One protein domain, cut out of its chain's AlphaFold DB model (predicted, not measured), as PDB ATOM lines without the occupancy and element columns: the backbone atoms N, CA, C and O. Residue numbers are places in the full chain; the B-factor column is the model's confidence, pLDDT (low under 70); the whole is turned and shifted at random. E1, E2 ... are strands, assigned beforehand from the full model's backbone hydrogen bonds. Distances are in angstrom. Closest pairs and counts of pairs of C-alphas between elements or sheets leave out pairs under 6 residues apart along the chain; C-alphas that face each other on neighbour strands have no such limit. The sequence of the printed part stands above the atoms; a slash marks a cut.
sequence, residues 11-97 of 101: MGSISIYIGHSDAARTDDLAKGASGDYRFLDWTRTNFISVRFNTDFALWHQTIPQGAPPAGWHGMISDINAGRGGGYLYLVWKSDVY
ATOM      1  N   MET A  11     218.359 287.859 262.794       79.56
ATOM      2  CA  MET A  11     219.513 287.001 263.047       79.56
ATOM      3  C   MET A  11     220.058 287.292 264.451       79.56
ATOM      4  O   MET A  11     220.277 288.450 264.796       79.56
ATOM      5  N   GLY A  12     220.203 286.253 265.271       77.00
ATOM      6  CA  GLY A  12     220.587 286.352 266.679       77.00
ATOM      7  C   GLY A  12     222.097 286.298 266.865       77.00
ATOM      8  O   GLY A  12     222.727 287.305 267.168       77.00
ATOM      9  N   SER A  13     222.673 285.113 266.673       84.94
ATOM     10  CA  SER A  13     224.124 284.903 266.672       84.94
ATOM     11  C   SER A  13     224.605 284.520 265.281       84.94
ATOM     12  O   SER A  13     223.835 283.958 264.501       84.94
ATOM     13  N   ILE A  14     225.861 284.847 264.988       90.94
ATOM     14  CA  ILE A  14     226.586 284.420 263.793       90.94
ATOM     15  C   ILE A  14     227.966 283.975 264.263       90.94
ATOM     16  O   ILE A  14     228.611 284.685 265.034       90.94
ATOM     17  N   SER A  15     228.413 282.814 263.808       94.06
ATOM     18  CA  SER A  15     229.709 282.237 264.148       94.06
ATOM     19  C   SER A  15     230.270 281.452 262.972       94.06
ATOM     20  O   SER A  15     229.546 281.080 262.052       94.06
ATOM     21  N   ILE A  16     231.571 281.178 263.014       95.00
ATOM     22  CA  ILE A  16     232.201 280.210 262.121       95.00
ATOM     23  C   ILE A  16     232.531 278.949 262.914       95.00
ATOM     24  O   ILE A  16     233.172 279.019 263.964       95.00
ATOM     25  N   TYR A  17     232.096 277.805 262.402       93.50
ATOM     26  CA  TYR A  17     232.576 276.503 262.828       93.50
ATOM     27  C   TYR A  17     233.742 276.072 261.935       93.50
ATOM     28  O   TYR A  17     233.685 276.158 260.701       93.50
ATOM     29  N   ILE A  18     234.807 275.605 262.583       93.25
ATOM     30  CA  ILE A  18     236.013 275.074 261.953       93.25
ATOM     31  C   ILE A  18     236.201 273.651 262.463       93.25
ATOM     32  O   ILE A  18     236.322 273.445 263.669       93.25
ATOM     33  N   GLY A  19     236.226 272.679 261.557       88.94
ATOM     34  CA  GLY A  19     236.432 271.288 261.938       88.94
ATOM     35  C   GLY A  19     236.444 270.319 260.763       88.94
ATOM     36  O   GLY A  19     236.257 270.699 259.603       88.94
ATOM     37  N   HIS A  20     236.674 269.047 261.074       78.56
ATOM     38  CA  HIS A  20     236.660 267.957 260.103       78.56
ATOM     39  C   HIS A  20     235.231 267.499 259.779       78.56
ATOM     40  O   HIS A  20     234.346 267.587 260.621       78.56
ATOM     41  N   SER A  21     235.062 267.029 258.539       69.88
ATOM     42  CA  SER A  21     233.860 266.494 257.873       69.88
ATOM     43  C   SER A  21     232.529 266.630 258.615       69.88
ATOM     44  O   SER A  21     232.280 265.917 259.583       69.88
ATOM     45  N   ASP A  22     231.614 267.407 258.042       68.56
ATOM     46  CA  ASP A  22     230.187 267.293 258.330       68.56
ATOM     47  C   ASP A  22     229.464 266.889 257.039       68.56
ATOM     48  O   ASP A  22     229.272 267.702 256.137       68.56
ATOM     49  N   ALA A  23     229.102 265.607 256.921       70.44
ATOM     50  CA  ALA A  23     228.460 265.069 255.719       70.44
ATOM     51  C   ALA A  23     227.067 265.670 255.454       70.44
ATOM     52  O   ALA A  23     226.560 265.551 254.337       70.44
ATOM     53  N   ALA A  24     226.448 266.308 256.453       81.62
ATOM     54  CA  ALA A  24     225.176 267.004 256.293       81.62
ATOM     55  C   ALA A  24     225.352 268.437 255.759       81.62
ATOM     56  O   ALA A  24     224.389 269.024 255.259       81.62
ATOM     57  N   ARG A  25     226.564 269.002 255.837       83.31
ATOM     58  CA  ARG A  25     226.877 270.362 255.387       83.31
ATOM     59  C   ARG A  25     227.496 270.334 253.993       83.31
ATOM     60  O   ARG A  25     228.527 269.714 253.745       83.31
ATOM     61  N   THR A  26     226.864 271.034 253.058       85.69
ATOM     62  CA  THR A  26     227.325 271.159 251.662       85.69
ATOM     63  C   THR A  26     227.867 272.554 251.341       85.69
ATOM     64  O   THR A  26     228.294 272.816 250.216       85.69
ATOM     65  N   ASP A  27     227.881 273.431 252.339       89.38
ATOM     66  CA  ASP A  27     228.150 274.865 252.294       89.38
ATOM     67  C   ASP A  27     229.531 275.223 252.868       89.38
ATOM     68  O   ASP A  27     229.699 276.245 253.531       89.38
ATOM     69  N   ASP A  28     230.532 274.378 252.609       91.44
ATOM     70  CA  ASP A  28     231.916 274.675 252.979       91.44
ATOM     71  C   ASP A  28     232.410 275.929 252.244       91.44
ATOM     72  O   ASP A  28     232.623 275.918 251.027       91.44
ATOM     73  N   LEU A  29     232.648 277.002 253.003       90.75
ATOM     74  CA  LEU A  29     233.165 278.277 252.497       90.75
ATOM     75  C   LEU A  29     234.581 278.161 251.934       90.75
ATOM     76  O   LEU A  29     235.078 279.085 251.293       90.75
ATOM     77  N   ALA A  30     235.243 277.041 252.188       89.50
ATOM     78  CA  ALA A  30     236.599 276.790 251.773       89.50
ATOM     79  C   ALA A  30     236.754 275.580 250.859       89.50
ATOM     80  O   ALA A  30     237.832 274.986 250.784       89.50
ATOM     81  N   LYS A  31     235.685 275.230 250.151       88.38
ATOM     82  CA  LYS A  31     235.669 274.067 249.280       88.38
ATOM     83  C   LYS A  31     236.820 274.115 248.277       88.38
ATOM     84  O   LYS A  31     236.978 275.079 247.532       88.38
ATOM     85  N   GLY A  32     237.611 273.044 248.245       87.19
ATOM     86  CA  GLY A  32     238.789 272.923 247.382       87.19
ATOM     87  C   GLY A  32     240.093 273.422 248.013       87.19
ATOM     88  O   GLY A  32     241.159 273.141 247.472       87.19
ATOM     89  N   ALA A  33     240.038 274.089 249.168       85.25
ATOM     90  CA  ALA A  33     241.203 274.245 250.029       85.25
ATOM     91  C   ALA A  33     241.462 272.936 250.796       85.25
ATOM     92  O   ALA A  33     240.534 272.192 251.111       85.25
ATOM     93  N   SER A  34     242.725 272.644 251.104       85.50
ATOM     94  CA  SER A  34     243.074 271.540 252.002       85.50
ATOM     95  C   SER A  34     242.829 271.909 253.475       85.50
ATOM     96  O   SER A  34     242.731 273.087 253.843       85.50
ATOM     97  N   GLY A  35     242.745 270.890 254.333       87.62
ATOM     98  CA  GLY A  35     242.524 271.037 255.775       87.62
ATOM     99  C   GLY A  35     241.046 271.073 256.169       87.62
ATOM    100  O   GLY A  35     240.188 270.594 255.432       87.62
ATOM    101  N   ASP A  36     240.767 271.616 257.354       92.06
ATOM    102  CA  ASP A  36     239.426 271.644 257.955       92.06
ATOM    103  C   ASP A  36     238.414 272.395 257.090       92.06
ATOM    104  O   ASP A  36     238.793 273.309 256.357       92.06
ATOM    105  N   TYR A  37     237.130 272.084 257.241       92.69
ATOM    106  CA  TYR A  37     236.026 272.789 256.589       92.69
ATOM    107  C   TYR A  37     235.712 274.120 257.287       92.69
ATOM    108  O   TYR A  37     236.162 274.369 258.413       92.69
ATOM    109  N   ARG A  38     234.975 275.006 256.610       93.69
ATOM    110  CA  ARG A  38     234.505 276.292 257.147       93.69
ATOM    111  C   ARG A  38     233.002 276.416 256.954       93.69
ATOM    112  O   ARG A  38     232.536 276.583 255.832       93.69
ATOM    113  N   PHE A  39     232.261 276.389 258.054       93.94
ATOM    114  CA  PHE A  39     230.804 276.450 258.033       93.94
ATOM    115  C   PHE A  39     230.316 277.685 258.780       93.94
ATOM    116  O   PHE A  39     230.693 277.915 259.929       93.94
ATOM    117  N   LEU A  40     229.497 278.503 258.115       92.50
ATOM    118  CA  LEU A  40     228.854 279.639 258.764       92.50
ATOM    119  C   LEU A  40     227.625 279.143 259.523       92.50
ATOM    120  O   LEU A  40     226.709 278.574 258.930       92.50
ATOM    121  N   ASP A  41     227.596 279.400 260.820       90.75
ATOM    122  CA  ASP A  41     226.460 279.102 261.677       90.75
ATOM    123  C   ASP A  41     225.775 280.384 262.104       90.75
ATOM    124  O   ASP A  41     226.407 281.416 262.343       90.75
ATOM    125  N   TRP A  42     224.456 280.317 262.204       88.12
ATOM    126  CA  TRP A  42     223.664 281.429 262.686       88.12
ATOM    127  C   TRP A  42     222.379 280.944 263.333       88.12
ATOM    128  O   TRP A  42     221.813 279.913 262.965       88.12
ATOM    129  N   THR A  43     221.893 281.718 264.297       84.75
ATOM    130  CA  THR A  43     220.609 281.453 264.945       84.75
ATOM    131  C   THR A  43     219.572 282.478 264.527       84.75
ATOM    132  O   THR A  43     219.864 283.655 264.316       84.75
ATOM    133  N   ARG A  44     218.322 282.029 264.440       80.56
ATOM    134  CA  ARG A  44     217.158 282.910 264.340       80.56
ATOM    135  C   ARG A  44     216.721 283.274 265.747       80.56
ATOM    136  O   ARG A  44     216.653 282.406 266.612       80.56
ATOM    137  N   THR A  45     216.413 284.543 265.976       69.44
ATOM    138  CA  THR A  45     215.806 284.997 267.231       69.44
ATOM    139  C   THR A  45     214.333 285.315 267.002       69.44
ATOM    140  O   THR A  45     213.956 285.895 265.984       69.44
ATOM    141  N   ASN A  46     213.495 284.934 267.965       62.28
ATOM    142  CA  ASN A  46     212.052 285.166 267.984       62.28
ATOM    143  C   ASN A  46     211.700 286.593 268.450       62.28
ATOM    144  O   ASN A  46     210.791 286.786 269.251       62.28
ATOM    145  N   PHE A  47     212.386 287.603 267.907       61.25
ATOM    146  CA  PHE A  47     212.001 289.021 267.997       61.25
ATOM    147  C   PHE A  47     212.105 289.711 269.362       61.25
ATOM    148  O   PHE A  47     211.660 290.859 269.472       61.25
ATOM    149  N   ILE A  48     212.714 289.076 270.369       61.28
ATOM    150  CA  ILE A  48     213.011 289.733 271.657       61.28
ATOM    151  C   ILE A  48     214.108 290.800 271.475       61.28
ATOM    152  O   ILE A  48     214.149 291.792 272.200       61.28
ATOM    153  N   SER A  49     214.973 290.645 270.466       68.06
ATOM    154  CA  SER A  49     215.961 291.669 270.121       68.06
ATOM    155  C   SER A  49     215.311 292.821 269.351       68.06
ATOM    156  O   SER A  49     214.548 292.610 268.408       68.06
ATOM    157  N   VAL A  50     215.652 294.051 269.732       73.88
ATOM    158  CA  VAL A  50     215.376 295.260 268.940       73.88
ATOM    159  C   VAL A  50     216.503 295.562 267.955       73.88
ATOM    160  O   VAL A  50     216.328 296.381 267.062       73.88
ATOM    161  N   ARG A  51     217.665 294.916 268.097       79.69
ATOM    162  CA  ARG A  51     218.823 295.120 267.229       79.69
ATOM    163  C   ARG A  51     218.827 294.096 266.101       79.69
ATOM    164  O   ARG A  51     218.657 292.904 266.362       79.69
ATOM    165  N   PHE A  52     219.067 294.562 264.882       82.19
ATOM    166  CA  PHE A  52     219.176 293.731 263.686       82.19
ATOM    167  C   PHE A  52     220.392 294.138 262.861       82.19
ATOM    168  O   PHE A  52     220.796 295.300 262.881       82.19
ATOM    169  N   ASN A  53     220.980 293.183 262.143       87.56
ATOM    170  CA  ASN A  53     222.144 293.439 261.301       87.56
ATOM    171  C   ASN A  53     221.711 294.083 259.978       87.56
ATOM    172  O   ASN A  53     220.750 293.623 259.364       87.56
ATOM    173  N   THR A  54     222.400 295.144 259.560       87.56
ATOM    174  CA  THR A  54     222.051 295.931 258.361       87.56
ATOM    175  C   THR A  54     222.993 295.691 257.198       87.56
ATOM    176  O   THR A  54     222.558 295.700 256.054       87.56
ATOM    177  N   ASP A  55     224.270 295.462 257.493       92.25
ATOM    178  CA  ASP A  55     225.325 295.329 256.497       92.25
ATOM    179  C   ASP A  55     226.281 294.222 256.908       92.25
ATOM    180  O   ASP A  55     226.556 294.048 258.099       92.25
ATOM    181  N   PHE A  56     226.835 293.542 255.912       94.50
ATOM    182  CA  PHE A  56     227.866 292.527 256.068       94.50
ATOM    183  C   PHE A  56     229.037 292.834 255.140       94.50
ATOM    184  O   PHE A  56     228.834 293.275 254.008       94.50
ATOM    185  N   ALA A  57     230.258 292.576 255.599       97.38
ATOM    186  CA  ALA A  57     231.443 292.594 254.749       97.38
ATOM    187  C   ALA A  57     232.463 291.549 255.195       97.38
ATOM    188  O   ALA A  57     232.486 291.129 256.352       97.38
ATOM    189  N   LEU A  58     233.337 291.170 254.264       97.25
ATOM    190  CA  LEU A  58     234.560 290.450 254.579       97.25
ATOM    191  C   LEU A  58     235.679 291.451 254.859       97.25
ATOM    192  O   LEU A  58     235.933 292.355 254.064       97.25
ATOM    193  N   TRP A  59     236.359 291.270 255.984       98.19
ATOM    194  CA  TRP A  59     237.473 292.096 256.413       98.19
ATOM    195  C   TRP A  59     238.741 291.250 256.491       98.19
ATOM    196  O   TRP A  59     238.910 290.435 257.396       98.19
ATOM    197  N   HIS A  60     239.615 291.426 255.501       97.69
ATOM    198  CA  HIS A  60     240.916 290.767 255.446       97.69
ATOM    199  C   HIS A  60     241.979 291.620 256.138       97.69
ATOM    200  O   HIS A  60     242.021 292.834 255.928       97.69
ATOM    201  N   GLN A  61     242.855 290.996 256.922       98.06
ATOM    202  CA  GLN A  61     243.935 291.645 257.663       98.06
ATOM    203  C   GLN A  61     245.224 290.823 257.605       98.06
ATOM    204  O   GLN A  61     245.210 289.615 257.401       98.06
ATOM    205  N   THR A  62     246.366 291.478 257.807       97.25
ATOM    206  CA  THR A  62     247.680 290.813 257.876       97.25
ATOM    207  C   THR A  62     248.077 290.410 259.298       97.25
ATOM    208  O   THR A  62     249.041 289.672 259.475       97.25
ATOM    209  N   ILE A  63     247.331 290.872 260.305       96.38
ATOM    210  CA  ILE A  63     247.534 290.579 261.730       96.38
ATOM    211  C   ILE A  63     246.200 290.165 262.376       96.38
ATOM    212  O   ILE A  63     245.147 290.625 261.910       96.38
ATOM    213  N   PRO A  64     246.219 289.338 263.441       97.25
ATOM    214  CA  PRO A  64     244.998 288.869 264.083       97.25
ATOM    215  C   PRO A  64     244.250 290.021 264.757       97.25
ATOM    216  O   PRO A  64     244.856 290.927 265.330       97.25
ATOM    217  N   GLN A  65     242.923 289.960 264.711       98.06
ATOM    218  CA  GLN A  65     242.017 290.942 265.297       98.06
ATOM    219  C   GLN A  65     241.236 290.334 266.459       98.06
ATOM    220  O   GLN A  65     240.755 289.205 266.377       98.06
ATOM    221  N   GLY A  66     241.092 291.113 267.534       97.50
ATOM    222  CA  GLY A  66     240.267 290.772 268.701       97.50
ATOM    223  C   GLY A  66     238.941 291.537 268.778       97.50
ATOM    224  O   GLY A  66     238.120 291.238 269.639       97.50
ATOM    225  N   ALA A  67     238.722 292.515 267.895       97.69
ATOM    226  CA  ALA A  67     237.526 293.352 267.852       97.69
ATOM    227  C   ALA A  67     237.223 293.788 266.405       97.69
ATOM    228  O   ALA A  67     238.148 293.848 265.590       97.69
ATOM    229  N   PRO A  68     235.953 294.099 266.070       97.88
ATOM    230  CA  PRO A  68     235.591 294.587 264.743       97.88
ATOM    231  C   PRO A  68     236.262 295.938 264.429       97.88
ATOM    232  O   PRO A  68     236.620 296.684 265.347       97.88
ATOM    233  N   PRO A  69     236.400 296.301 263.141       97.94
ATOM    234  CA  PRO A  69     236.966 297.585 262.755       97.94
ATOM    235  C   PRO A  69     236.040 298.732 263.169       97.94
ATOM    236  O   PRO A  69     234.831 298.558 263.342       97.94
ATOM    237  N   ALA A  70     236.598 299.937 263.290       97.44
ATOM    238  CA  ALA A  70     235.827 301.118 263.664       97.44
ATOM    239  C   ALA A  70     234.589 301.305 262.760       97.44
ATOM    240  O   ALA A  70     234.670 301.215 261.534       97.44
ATOM    241  N   GLY A  71     233.434 301.563 263.381       96.06
ATOM    242  CA  GLY A  71     232.151 301.718 262.684       96.06
ATOM    243  C   GLY A  71     231.417 300.409 262.365       96.06
ATOM    244  O   GLY A  71     230.351 300.460 261.751       96.06
ATOM    245  N   TRP A  72     231.952 299.260 262.782       97.38
ATOM    246  CA  TRP A  72     231.289 297.956 262.738       97.38
ATOM    247  C   TRP A  72     230.954 297.489 264.159       97.38
ATOM    248  O   TRP A  72     231.617 297.874 265.120       97.38
ATOM    249  N   HIS A  73     229.897 296.691 264.311       94.81
ATOM    250  CA  HIS A  73     229.340 296.353 265.628       94.81
ATOM    251  C   HIS A  73     229.625 294.917 266.068       94.81
ATOM    252  O   HIS A  73     229.489 294.609 267.250       94.81
ATOM    253  N   GLY A  74     230.020 294.042 265.147       94.81
ATOM    254  CA  GLY A  74     230.399 292.677 265.479       94.81
ATOM    255  C   GLY A  74     231.249 292.023 264.402       94.81
ATOM    256  O   GLY A  74     231.356 292.526 263.280       94.81
ATOM    257  N   MET A  75     231.879 290.916 264.787       97.44
ATOM    258  CA  MET A  75     232.676 290.062 263.917       97.44
ATOM    259  C   MET A  75     232.609 288.609 264.389       97.44
ATOM    260  O   MET A  75     232.411 288.355 265.579       97.44
ATOM    261  N   ILE A  76     232.803 287.665 263.474       97.12
ATOM    262  CA  ILE A  76     233.096 286.265 263.823       97.12
ATOM    263  C   ILE A  76     234.590 286.080 264.132       97.12
ATOM    264  O   ILE A  76     235.388 286.997 263.941       97.12
ATOM    265  N   SER A  77     234.982 284.887 264.584       96.75
ATOM    266  CA  SER A  77     236.390 284.478 264.658       96.75
ATOM    267  C   SER A  77     237.029 284.337 263.267       96.75
ATOM    268  O   SER A  77     236.345 284.345 262.244       96.75
ATOM    269  N   ASP A  78     238.359 284.230 263.230       96.94
ATOM    270  CA  ASP A  78     239.130 284.145 261.986       96.94
ATOM    271  C   ASP A  78     238.740 282.915 261.150       96.94
ATOM    272  O   ASP A  78     238.996 281.772 261.532       96.94
ATOM    273  N   ILE A  79     238.167 283.159 259.972       95.75
ATOM    274  CA  ILE A  79     237.816 282.130 258.992       95.75
ATOM    275  C   ILE A  79     239.080 281.421 258.489       95.75
ATOM    276  O   ILE A  79     239.031 280.237 258.170       95.75
ATOM    277  N   ASN A  80     240.229 282.095 258.433       94.62
ATOM    278  CA  ASN A  80     241.477 281.510 257.941       94.62
ATOM    279  C   ASN A  80     242.290 280.781 259.016       94.62
ATOM    280  O   ASN A  80     243.387 280.297 258.716       94.62
ATOM    281  N   ALA A  81     241.759 280.629 260.233       94.69
ATOM    282  CA  ALA A  81     242.492 280.018 261.331       94.69
ATOM    283  C   ALA A  81     243.089 278.661 260.916       94.69
ATOM    284  O   ALA A  81     242.406 277.813 260.335       94.69
ATOM    285  N   GLY A  82     244.386 278.482 261.173       91.19
ATOM    286  CA  GLY A  82     245.120 277.250 260.871       91.19
ATOM    287  C   GLY A  82     245.552 277.049 259.411       91.19
ATOM    288  O   GLY A  82     246.139 276.012 259.118       91.19
ATOM    289  N   ARG A  83     245.311 277.998 258.491       89.69
ATOM    290  CA  ARG A  83     245.700 277.860 257.066       89.69
ATOM    291  C   ARG A  83     246.919 278.664 256.627       89.69
ATOM    292  O   ARG A  83     247.362 278.527 255.490       89.69
ATOM    293  N   GLY A  84     247.486 279.459 257.530       84.38
ATOM    294  CA  GLY A  84     248.548 280.401 257.190       84.38
ATOM    295  C   GLY A  84     248.057 281.524 256.267       84.38
ATOM    296  O   GLY A  84     246.929 281.516 255.781       84.38
ATOM    297  N   GLY A  85     248.907 282.525 256.042       88.75
ATOM    298  CA  GLY A  85     248.524 283.732 255.306       88.75
ATOM    299  C   GLY A  85     247.821 284.766 256.188       88.75
ATOM    300  O   GLY A  85     248.106 284.870 257.380       88.75
ATOM    301  N   GLY A  86     246.962 285.582 255.575       95.75
ATOM    302  CA  GLY A  86     246.214 286.623 256.277       95.75
ATOM    303  C   GLY A  86     244.990 286.096 257.026       95.75
ATOM    304  O   GLY A  86     244.551 284.962 256.839       95.75
ATOM    305  N   TYR A  87     244.417 286.968 257.840       97.50
ATOM    306  CA  TYR A  87     243.250 286.726 258.679       97.50
ATOM    307  C   TYR A  87     242.003 287.244 257.973       97.50
ATOM    308  O   TYR A  87     242.047 288.302 257.339       97.50
ATOM    309  N   LEU A  88     240.891 286.522 258.073       96.75
ATOM    310  CA  LEU A  88     239.654 286.875 257.383       96.75
ATOM    311  C   LEU A  88     238.464 286.795 258.331       96.75
ATOM    312  O   LEU A  88     238.185 285.750 258.908       96.75
ATOM    313  N   TYR A  89     237.720 287.891 258.432       97.88
ATOM    314  CA  TYR A  89     236.577 288.009 259.331       97.88
ATOM    315  C   TYR A  89     235.321 288.394 258.549       97.88
ATOM    316  O   TYR A  89     235.377 289.263 257.680       97.88
ATOM    317  N   LEU A  90     234.171 287.803 258.882       97.56
ATOM    318  CA  LEU A  90     232.874 288.399 258.554       97.56
ATOM    319  C   LEU A  90     232.550 289.438 259.629       97.56
ATOM    320  O   LEU A  90     232.518 289.110 260.814       97.56
ATOM    321  N   VAL A  91     232.304 290.675 259.213       98.00
ATOM    322  CA  VAL A  91     231.926 291.791 260.087       98.00
ATOM    323  C   VAL A  91     230.520 292.266 259.747       98.00
ATOM    324  O   VAL A  91     230.086 292.144 258.597       98.00
ATOM    325  N   TRP A  92     229.803 292.818 260.728       95.38
ATOM    326  CA  TRP A  92     228.473 293.385 260.492       95.38
ATOM    327  C   TRP A  92     228.215 294.718 261.190       95.38
ATOM    328  O   TRP A  92     228.753 295.024 262.261       95.38
ATOM    329  N   LYS A  93     227.366 295.522 260.550       93.69
ATOM    330  CA  LYS A  93     226.691 296.660 261.175       93.69
ATOM    331  C   LYS A  93     225.318 296.231 261.649       93.69
ATOM    332  O   LYS A  93     224.792 295.195 261.258       93.69
ATOM    333  N   SER A  94     224.741 297.048 262.512       88.75
ATOM    334  CA  SER A  94     223.453 296.778 263.127       88.75
ATOM    335  C   SER A  94     222.763 298.081 263.468       88.75
ATOM    336  O   SER A  94     223.440 299.009 263.913       88.75
ATOM    337  N   ASP A  95     221.447 298.097 263.373       85.94
ATOM    338  CA  ASP A  95     220.610 299.214 263.798       85.94
ATOM    339  C   ASP A  95     219.589 298.730 264.834       85.94
ATOM    340  O   ASP A  95     219.462 297.529 265.100       85.94
ATOM    341  N   VAL A  96     218.900 299.674 265.466       81.56
ATOM    342  CA  VAL A  96     217.842 299.419 266.436       81.56
ATOM    343  C   VAL A  96     216.499 299.717 265.790       81.56
ATOM    344  O   VAL A  96     216.239 300.821 265.322       81.56
ATOM    345  N   TYR A  97     215.613 298.732 265.813       73.88
ATOM    346  CA  TYR A  97     214.213 298.925 265.496       73.88
ATOM    347  C   TYR A  97     213.523 299.646 266.659       73.88
ATOM    348  O   TYR A  97     213.427 299.108 267.761       73.88
TER     349      TYR A  97
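Overview. This is residues 11 to 97 of the 101 residues of an uncharacterized protein of Fusarium oxysporum f. sp. melonis 26406 (UniProt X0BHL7). Two strand hairpins, E1 with E2 and E3 with E4, lie side by side in a flat, loosely joined body, and the long loop of residues 62 to 86 folds back along E4, with residues 76 to 79 passing between the hairpins. The loop of residues 20 to 36 closes the first hairpin at one end of the long axis. The printed part has 87 residues with no named helix and four named strands, in the order E1, E2, E3, E4; they form two antiparallel sheets of two strands, E1 - E2 and E3 - E4. The class is all strand, though the strands hold 39 of the 87 residues, under half. The whole is only just compact, close to loose, with a radius of gyration of the C-alphas of 14.2 A and spans of 42 by 33 by 16 A.

Arrangement. E1, residues 11 to 19, and E2, residues 37 to 45, are antiparallel neighbours and form a hairpin, with 160 degrees between their directions. The C-alphas of Ile 14 and Trp 42 face each other at 4.3 A, and N 17 and O 39 are within hydrogen-bond range at 2.8 A. E3, residues 51 to 61, bends by 65 degrees at residue 54. It forms the second hairpin with its antiparallel neighbour E4, residues 87 to 96, at 159 degrees. Here N 59 and O 89 are 2.8 A apart, and N 91 and O 57 are 2.9 A apart, both within hydrogen-bond range. Residues 74 to 75 pair antiparallel with residues 91 to 92 of E4. Between the hairpins, E1 and E3 have 2 pairs of C-alphas within 8 A, the closest being those of Met 11 and Phe 52, 6.8 A apart. E1 and E4 are near each other, with 6 pairs of C-alphas within 10 A. E2 is apart from both E3 and E4.

Along the chain. E1 begins at C-alpha 11, (219.513, 287.001, 263.047), and is 23.1 A long from first to last C-alpha. E2 begins at C-alpha 37, (236.026, 272.789, 256.589), and measures 25.9 A. E3, the longest strand by residues with 11, measures 27.1 A. E4 measures 29.4 A and ends at C-alpha 96, (217.842, 299.419, 266.436).

Size, cuts and confidence. The two C-alphas farthest apart are those of Ser 34 and Tyr 97, at 42.0 A. The printed part has no cut. The links from E1 to E2, 17 residues, and from E3 to E4, 25 residues, are long, and the link from E2 to E3, 5 residues, is tight. The mean pLDDT of the printed part is 88.9, and residues 21 to 22 and 45 to 49 are under 70.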